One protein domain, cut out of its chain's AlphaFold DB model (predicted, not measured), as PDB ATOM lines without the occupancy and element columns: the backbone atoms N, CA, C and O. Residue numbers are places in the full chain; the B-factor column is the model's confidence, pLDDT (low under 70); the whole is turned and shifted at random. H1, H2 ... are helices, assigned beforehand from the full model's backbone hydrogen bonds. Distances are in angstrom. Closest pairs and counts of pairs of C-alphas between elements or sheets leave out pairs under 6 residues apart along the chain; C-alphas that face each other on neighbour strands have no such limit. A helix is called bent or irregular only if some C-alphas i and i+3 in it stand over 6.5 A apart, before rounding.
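Overview. This is residues 72 to 132 of the 132 residues of an uncharacterized protein of Prevotella sp. S7-1-8 (UniProt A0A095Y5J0). Two helices, H2 and H3, make the two sides of a small, loosely joined frame, and the short helix H1 lies close to both where H3 begins and along the first part of H2. A long loop joins H2 to H3 and reaches out from them as an arm, of which residues 107 to 112 stick out free, while residues 72 to 83 make a winding lead-in with no named helix. The printed part has 61 residues with three named helices, in the order H1, H2, H3, and no named strand; the class is all helix, though only 27 of the 61 residues are in named elements. The whole is compact, with a radius of gyration of the C-alphas of 11.8 A and spans of 32 by 27 by 21 A.

Along the chain. Residues 72 to 83 come first. H1 is residues 84 to 87, with C-alpha 84 at (-43.720, 99.283, 22.239). H2 is residues 90 to 98, 12.2 A from first to last C-alpha. H3, residues 118 to 131, is the longest at 19.8 A, and its C-alpha 131 is at (-39.676, 92.705, 0.994). H3 is neither bent nor irregular, but only just: C-alphas 120 and 123 are 6.4 A apart.

Arrangement. H1 and H2 are close but not clearly touching; their closest C-alphas, those of Val 85 and Lys 93, are 7.3 A apart. H1 and H3 are also close but not clearly touching, with the C-alphas of Ala 84 and Phe 118 closest at 5.6 A. H2 and H3 are only just apart, with 8.1 A between their closest C-alphas. In H2 every O i to N i+4 pair is within hydrogen-bond range, in H3 8 of 10; H1 is too short for such a pair.

Size, cuts and confidence. The C-alphas farthest apart are those of Asn 110 and Ala 132, the chain's last residue, at 34.3 A. The link from H1 to H2 is tight, and that from H2 to H3 is long, with 19 residues. The printed part has no cut. Its mean pLDDT is 87.6, and no printed residue is under 70.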
ATOM      1  N   PRO A  72     -42.169  87.414  23.273       72.50
ATOM      2  CA  PRO A  72     -43.527  86.864  23.227       72.50
ATOM      3  C   PRO A  72     -44.593  87.917  22.895       72.50
ATOM      4  O   PRO A  72     -45.606  87.583  22.277       72.50
ATOM      5  N   GLU A  73     -44.332  89.188  23.205       77.56
ATOM      6  CA  GLU A  73     -45.224  90.333  23.007       77.56
ATOM      7  C   GLU A  73     -45.555  90.583  21.529       77.56
ATOM      8  O   GLU A  73     -46.600  91.142  21.199       77.56
ATOM      9  N   TRP A  74     -44.701  90.120  20.607       75.62
ATOM     10  CA  TRP A  74     -44.994  90.175  19.172       75.62
ATOM     11  C   TRP A  74     -45.980  89.107  18.726       75.62
ATOM     12  O   TRP A  74     -46.606  89.264  17.677       75.62
ATOM     13  N   THR A  75     -46.090  88.011  19.470       70.31
ATOM     14  CA  THR A  75     -46.848  86.815  19.083       70.31
ATOM     15  C   THR A  75     -48.156  86.659  19.846       70.31
ATOM     16  O   THR A  75     -49.096  86.087  19.295       70.31
ATOM     17  N   ASP A  76     -48.232  87.212  21.053       77.75
ATOM     18  CA  ASP A  76     -49.376  87.103  21.949       77.75
ATOM     19  C   ASP A  76     -50.360  88.271  21.782       77.75
ATOM     20  O   ASP A  76     -49.984  89.443  21.827       77.75
ATOM     21  N   ILE A  77     -51.641  87.937  21.611       73.00
ATOM     22  CA  ILE A  77     -52.741  88.896  21.464       73.00
ATOM     23  C   ILE A  77     -52.904  89.755  22.722       73.00
ATOM     24  O   ILE A  77     -53.308  90.913  22.604       73.00
ATOM     25  N   GLU A  78     -52.576  89.234  23.907       79.00
ATOM     26  CA  GLU A  78     -52.730  89.979  25.164       79.00
ATOM     27  C   GLU A  78     -51.832  91.227  25.212       79.00
ATOM     28  O   GLU A  78     -52.238  92.267  25.729       79.00
ATOM     29  N   HIS A  79     -50.670  91.168  24.560       80.31
ATOM     30  CA  HIS A  79     -49.645  92.214  24.571       80.31
ATOM     31  C   HIS A  79     -49.715  93.150  23.349       80.31
ATOM     32  O   HIS A  79     -48.959  94.113  23.227       80.31
ATOM     33  N   TYR A  80     -50.669  92.936  22.435       81.12
ATOM     34  CA  TYR A  80     -50.830  93.752  21.221       81.12
ATOM     35  C   TYR A  80     -51.080  95.235  21.492       81.12
ATOM     36  O   TYR A  80     -50.791  96.080  20.636       81.12
ATOM     37  N   ASN A  81     -51.669  95.542  22.647       86.62
ATOM     38  CA  ASN A  81     -52.000  96.902  23.036       86.62
ATOM     39  C   ASN A  81     -50.897  97.597  23.835       86.62
ATOM     40  O   ASN A  81     -51.022  98.797  24.096       86.62
ATOM     41  N   ASP A  82     -49.823  96.886  24.176       90.38
ATOM     42  CA  ASP A  82     -48.719  97.467  24.920       90.38
ATOM     43  C   ASP A  82     -47.956  98.467  24.059       90.38
ATOM     44  O   ASP A  82     -47.707  98.263  22.865       90.38
ATOM     45  N   ILE A  83     -47.581  99.579  24.688       90.56
ATOM     46  CA  ILE A  83     -46.803 100.635  24.049       90.56
ATOM     47  C   ILE A  83     -45.381 100.113  23.841       90.56
ATOM     48  O   ILE A  83     -44.640  99.898  24.803       90.56
ATOM     49  N   ALA A  84     -44.963  99.967  22.584       89.69
ATOM     50  CA  ALA A  84     -43.720  99.283  22.239       89.69
ATOM     51  C   ALA A  84     -42.479  99.972  22.828       89.69
ATOM     52  O   ALA A  84     -41.533  99.316  23.259       89.69
ATOM     53  N   VAL A  85     -42.489 101.306  22.925       90.00
ATOM     54  CA  VAL A  85     -41.391 102.078  23.535       90.00
ATOM     55  C   VAL A  85     -41.232 101.782  25.029       90.00
ATOM     56  O   VAL A  85     -40.138 101.958  25.560       90.00
ATOM     57  N   VAL A  86     -42.274 101.330  25.722       89.88
ATOM     58  CA  VAL A  86     -42.185 100.978  27.145       89.88
ATOM     59  C   VAL A  86     -41.535  99.606  27.319       89.88
ATOM     60  O   VAL A  86     -40.710  99.436  28.213       89.88
ATOM     61  N   VAL A  87     -41.865  98.665  26.436       89.00
ATOM     62  CA  VAL A  87     -41.466  97.256  26.549       89.00
ATOM     63  C   VAL A  87     -40.096  96.982  25.926       89.00
ATOM     64  O   VAL A  87     -39.263  96.303  26.521       89.00
ATOM     65  N   LEU A  88     -39.822  97.532  24.740       90.38
ATOM     66  CA  LEU A  88     -38.615  97.207  23.982       90.38
ATOM     67  C   LEU A  88     -37.333  97.663  24.687       90.38
ATOM     68  O   LEU A  88     -37.259  98.739  25.295       90.38
ATOM     69  N   SER A  89     -36.263  96.884  24.518       92.50
ATOM     70  CA  SER A  89     -34.934  97.297  24.962       92.50
ATOM     71  C   SER A  89     -34.403  98.452  24.102       92.50
ATOM     72  O   SER A  89     -34.831  98.669  22.969       92.50
ATOM     73  N   ARG A  90     -33.405  99.199  24.598       93.75
ATOM     74  CA  ARG A  90     -32.750 100.254  23.794       93.75
ATOM     75  C   ARG A  90     -32.160  99.719  22.483       93.75
ATOM     76  O   ARG A  90     -32.127 100.450  21.500       93.75
ATOM     77  N   LYS A  91     -31.684  98.469  22.478       93.69
ATOM     78  CA  LYS A  91     -31.092  97.840  21.289       93.69
ATOM     79  C   LYS A  91     -32.157  97.533  20.241       93.69
ATOM     80  O   LYS A  91     -31.931  97.808  19.070       93.69
ATOM     81  N   ASP A  92     -33.307  97.033  20.676       92.50
ATOM     82  CA  ASP A  92     -34.414  96.677  19.786       92.50
ATOM     83  C   ASP A  92     -35.044  97.924  19.166       92.50
ATOM     84  O   ASP A  92     -35.290  97.956  17.965       92.50
ATOM     85  N   LYS A  93     -35.191  99.004  19.948       94.50
ATOM     86  CA  LYS A  93     -35.641 100.307  19.430       94.50
ATOM     87  C   LYS A  93     -34.726 100.820  18.322       94.50
ATOM     88  O   LYS A  93     -35.194 101.114  17.230       94.50
ATOM     89  N   ALA A  94     -33.418 100.844  18.584       95.25
ATOM     90  CA  ALA A  94     -32.436 101.286  17.601       95.25
ATOM     91  C   ALA A  94     -32.424 100.396  16.347       95.25
ATOM     92  O   ALA A  94     -32.217 100.893  15.242       95.25
ATOM     93  N   LEU A  95     -32.650  99.086  16.497       95.12
ATOM     94  CA  LEU A  95     -32.747  98.166  15.366       95.12
ATOM     95  C   LEU A  95     -33.977  98.469  14.498       95.12
ATOM     96  O   LEU A  95     -33.838  98.560  13.279       95.12
ATOM     97  N   ILE A  96     -35.144  98.677  15.110       94.50
ATOM     98  CA  ILE A  96     -36.391  99.023  14.408       94.50
ATOM     99  C   ILE A  96     -36.253 100.370  13.678       94.50
ATOM    100  O   ILE A  96     -36.575 100.474  12.497       94.50
ATOM    101  N   GLU A  97     -35.678 101.379  14.331       94.50
ATOM    102  CA  GLU A  97     -35.419 102.676  13.696       94.50
ATOM    103  C   GLU A  97     -34.398 102.563  12.552       94.50
ATOM    104  O   GLU A  97     -34.548 103.214  11.518       94.50
ATOM    105  N   SER A  98     -33.386 101.691  12.680       94.19
ATOM    106  CA  SER A  98     -32.370 101.487  11.634       94.19
ATOM    107  C   SER A  98     -32.918 100.879  10.341       94.19
ATOM    108  O   SER A  98     -32.321 101.076   9.282       94.19
ATOM    109  N   ILE A  99     -34.055 100.177  10.410       94.06
ATOM    110  CA  ILE A  99     -34.772  99.657   9.235       94.06
ATOM    111  C   ILE A  99     -35.844 100.632   8.721       94.06
ATOM    112  O   ILE A  99     -36.603 100.287   7.819       94.06
ATOM    113  N   GLY A 100     -35.888 101.854   9.262       93.25
ATOM    114  CA  GLY A 100     -36.774 102.928   8.811       93.25
ATOM    115  C   GLY A 100     -38.172 102.907   9.425       93.25
ATOM    116  O   GLY A 100     -39.042 103.636   8.955       93.25
ATOM    117  N   ILE A 101     -38.408 102.099  10.461       94.06
ATOM    118  CA  ILE A 101     -39.699 102.039  11.150       94.06
ATOM    119  C   ILE A 101     -39.656 102.974  12.363       94.06
ATOM    120  O   ILE A 101     -38.868 102.779  13.286       94.06
ATOM    121  N   SER A 102     -40.520 103.990  12.375       93.06
ATOM    122  CA  SER A 102     -40.668 104.895  13.522       93.06
ATOM    123  C   SER A 102     -41.493 104.245  14.632       93.06
ATOM    124  O   SER A 102     -42.530 103.636  14.357       93.06
ATOM    125  N   LEU A 103     -41.061 104.425  15.883       93.00
ATOM    126  CA  LEU A 103     -41.804 104.026  17.086       93.00
ATOM    127  C   LEU A 103     -42.866 105.055  17.507       93.00
ATOM    128  O   LEU A 103     -43.729 104.754  18.329       93.00
ATOM    129  N   GLU A 104     -42.810 106.259  16.944       91.31
ATOM    130  CA  GLU A 104     -43.874 107.261  17.013       91.31
ATOM    131  C   GLU A 104     -44.746 107.171  15.757       91.31
ATOM    132  O   GLU A 104     -44.241 106.929  14.655       91.31
ATOM    133  N   SER A 105     -46.051 107.359  15.922       82.00
ATOM    134  CA  SER A 105     -46.995 107.484  14.817       82.00
ATOM    135  C   SER A 105     -46.827 108.813  14.078       82.00
ATOM    136  O   SER A 105     -46.298 109.797  14.610       82.00
ATOM    137  N   GLU A 106     -47.289 108.842  12.827       80.38
ATOM    138  CA  GLU A 106     -47.490 110.111  12.133       80.38
ATOM    139  C   GLU A 106     -48.582 110.930  12.843       80.38
ATOM    140  O   GLU A 106     -49.493 110.340  13.433       80.38
ATOM    141  N   PRO A 107     -48.507 112.274  12.809       81.75
ATOM    142  CA  PRO A 107     -49.544 113.113  13.392       81.75
ATOM    143  C   PRO A 107     -50.901 112.799  12.765       81.75
ATOM    144  O   PRO A 107     -51.021 112.745  11.539       81.75
ATOM    145  N   ASP A 108     -51.926 112.633  13.595       77.81
ATOM    146  CA  ASP A 108     -53.293 112.522  13.096       77.81
ATOM    147  C   ASP A 108     -53.798 113.862  12.518       77.81
ATOM    148  O   ASP A 108     -53.124 114.896  12.572       77.81
ATOM    149  N   ASN A 109     -55.021 113.876  11.977       80.19
ATOM    150  CA  ASN A 109     -55.645 115.092  11.432       80.19
ATOM    151  C   ASN A 109     -55.790 116.230  12.464       80.19
ATOM    152  O   ASN A 109     -56.034 117.374  12.084       80.19
ATOM    153  N   ASN A 110     -55.644 115.921  13.754       82.25
ATOM    154  CA  ASN A 110     -55.704 116.869  14.858       82.25
ATOM    155  C   ASN A 110     -54.299 117.265  15.361       82.25
ATOM    156  O   ASN A 110     -54.183 118.074  16.281       82.25
ATOM    157  N   GLY A 111     -53.232 116.729  14.756       81.00
ATOM    158  CA  GLY A 111     -51.834 117.004  15.077       81.00
ATOM    159  C   GLY A 111     -51.279 116.216  16.266       81.00
ATOM    160  O   GLY A 111     -50.148 116.481  16.684       81.00
ATOM    161  N   PHE A 112     -52.029 115.261  16.824       81.00
ATOM    162  CA  PHE A 112     -51.562 114.460  17.951       81.00
ATOM    163  C   PHE A 112     -50.671 113.313  17.475       81.00
ATOM    164  O   PHE A 112     -50.979 112.623  16.506       81.00
ATOM    165  N   ARG A 113     -49.560 113.108  18.190       84.81
ATOM    166  CA  ARG A 113     -48.671 111.954  18.031       84.81
ATOM    167  C   ARG A 113     -48.884 110.981  19.177       84.81
ATOM    168  O   ARG A 113     -49.115 111.401  20.314       84.81
ATOM    169  N   HIS A 114     -48.719 109.695  18.900       87.94
ATOM    170  CA  HIS A 114     -48.694 108.649  19.916       87.94
ATOM    171  C   HIS A 114     -47.528 107.690  19.688       87.94
ATOM    172  O   HIS A 114     -46.977 107.586  18.596       87.94
ATOM    173  N   PHE A 115     -47.139 106.977  20.740       93.25
ATOM    174  CA  PHE A 115     -46.189 105.880  20.606       93.25
ATOM    175  C   PHE A 115     -46.917 104.641  20.105       93.25
ATOM    176  O   PHE A 115     -47.942 104.254  20.675       93.25
ATOM    177  N   LYS A 116     -46.371 104.020  19.060       92.44
ATOM    178  CA  LYS A 116     -46.956 102.836  18.439       92.44
ATOM    179  C   LYS A 116     -46.996 101.667  19.416       92.44
ATOM    180  O   LYS A 116     -46.068 101.433  20.200       92.44
ATOM    181  N   ARG A 117     -48.080 100.909  19.327       91.38
ATOM    182  CA  ARG A 117     -48.252  99.628  20.013       91.38
ATOM    183  C   ARG A 117     -47.691  98.484  19.172       91.38
ATOM    184  O   ARG A 117     -47.456  98.639  17.972       91.38
ATOM    185  N   PHE A 118     -47.517  97.308  19.770       90.31
ATOM    186  CA  PHE A 118     -47.066  96.123  19.024       90.31
ATOM    187  C   PHE A 118     -48.001  95.748  17.866       90.31
ATOM    188  O   PHE A 118     -47.527  95.347  16.803       90.31
ATOM    189  N   SER A 119     -49.312  95.944  18.029       88.62
ATOM    190  CA  SER A 119     -50.307  95.755  16.959       88.62
ATOM    191  C   SER A 119     -50.071  96.634  15.726       88.62
ATOM    192  O   SER A 119     -50.369  96.199  14.614       88.62
ATOM    193  N   GLU A 120     -49.509  97.831  15.904       90.62
ATOM    194  CA  GLU A 120     -49.174  98.763  14.820       90.62
ATOM    195  C   GLU A 120     -47.810  98.434  14.200       90.62
ATOM    196  O   GLU A 120     -47.668  98.427  12.981       90.62
ATOM    197  N   LEU A 121     -46.812  98.080  15.019       91.25
ATOM    198  CA  LEU A 121     -45.468  97.759  14.525       91.25
ATOM    199  C   LEU A 121     -45.394  96.416  13.793       91.25
ATOM    200  O   LEU A 121     -44.627  96.264  12.842       91.25
ATOM    201  N   ARG A 122     -46.166  95.416  14.229       89.56
ATOM    202  CA  ARG A 122     -46.125  94.057  13.672       89.56
ATOM    203  C   ARG A 122     -46.352  94.013  12.152       89.56
ATOM    204  O   ARG A 122     -45.579  93.324  11.482       89.56
ATOM    205  N   PRO A 123     -47.365  94.679  11.562       90.25
ATOM    206  CA  PRO A 123     -47.519  94.696  10.109       90.25
ATOM    207  C   PRO A 123     -46.348  95.382   9.389       90.25
ATOM    208  O   PRO A 123     -45.928  94.872   8.354       90.25
ATOM    209  N   GLU A 124     -45.777  96.460   9.938       93.12
ATOM    210  CA  GLU A 124     -44.624  97.157   9.340       93.12
ATOM    211  C   GLU A 124     -43.366  96.277   9.335       93.12
ATOM    212  O   GLU A 124     -42.707  96.135   8.305       93.12
ATOM    213  N   ILE A 125     -43.077  95.599  10.451       92.44
ATOM    214  CA  ILE A 125     -41.957  94.653  10.537       92.44
ATOM    215  C   ILE A 125     -42.169  93.467   9.593       92.44
ATOM    216  O   ILE A 125     -41.246  93.060   8.890       92.44
ATOM    217  N   ASN A 126     -43.387  92.925   9.518       90.94
ATOM    218  CA  ASN A 126     -43.687  91.836   8.588       90.94
ATOM    219  C   ASN A 126     -43.567  92.273   7.123       90.94
ATOM    220  O   ASN A 126     -43.163  91.469   6.285       90.94
ATOM    221  N   ALA A 127     -43.916  93.519   6.798       93.38
ATOM    222  CA  ALA A 127     -43.713  94.068   5.463       93.38
ATOM    223  C   ALA A 127     -42.217  94.190   5.140       93.38
ATOM    224  O   ALA A 127     -41.802  93.772   4.062       93.38
ATOM    225  N   PHE A 128     -41.402  94.674   6.084       93.31
ATOM    226  CA  PHE A 128     -39.944  94.692   5.945       93.31
ATOM    227  C   PHE A 128     -39.383  93.285   5.693       93.31
ATOM    228  O   PHE A 128     -38.665  93.087   4.720       93.31
ATOM    229  N   LEU A 129     -39.767  92.296   6.505       90.62
ATOM    230  CA  LEU A 129     -39.279  90.917   6.382       90.62
ATOM    231  C   LEU A 129     -39.728  90.214   5.088       90.62
ATOM    232  O   LEU A 129     -39.047  89.304   4.636       90.62
ATOM    233  N   LYS A 130     -40.864  90.605   4.494       90.50
ATOM    234  CA  LYS A 130     -41.350  90.050   3.214       90.50
ATOM    235  C   LYS A 130     -40.697  90.676   1.983       90.50
ATOM    236  O   LYS A 130     -40.650  90.031   0.944       90.50
ATOM    237  N   ASN A 131     -40.277  91.935   2.089       83.62
ATOM    238  CA  ASN A 131     -39.676  92.705   0.994       83.62
ATOM    239  C   ASN A 131     -38.136  92.666   1.007       83.62
ATOM    240  O   ASN A 131     -37.498  93.320   0.179       83.62
ATOM    241  N   ALA A 132     -37.571  91.962   1.984       74.56
ATOM    242  CA  ALA A 132     -36.155  91.711   2.202       74.56
ATOM    243  C   ALA A 132     -35.660  90.532   1.356       74.56
ATOM    244  O   ALA A 132     -34.555  90.671   0.781       74.56
TER     245      ALA A 132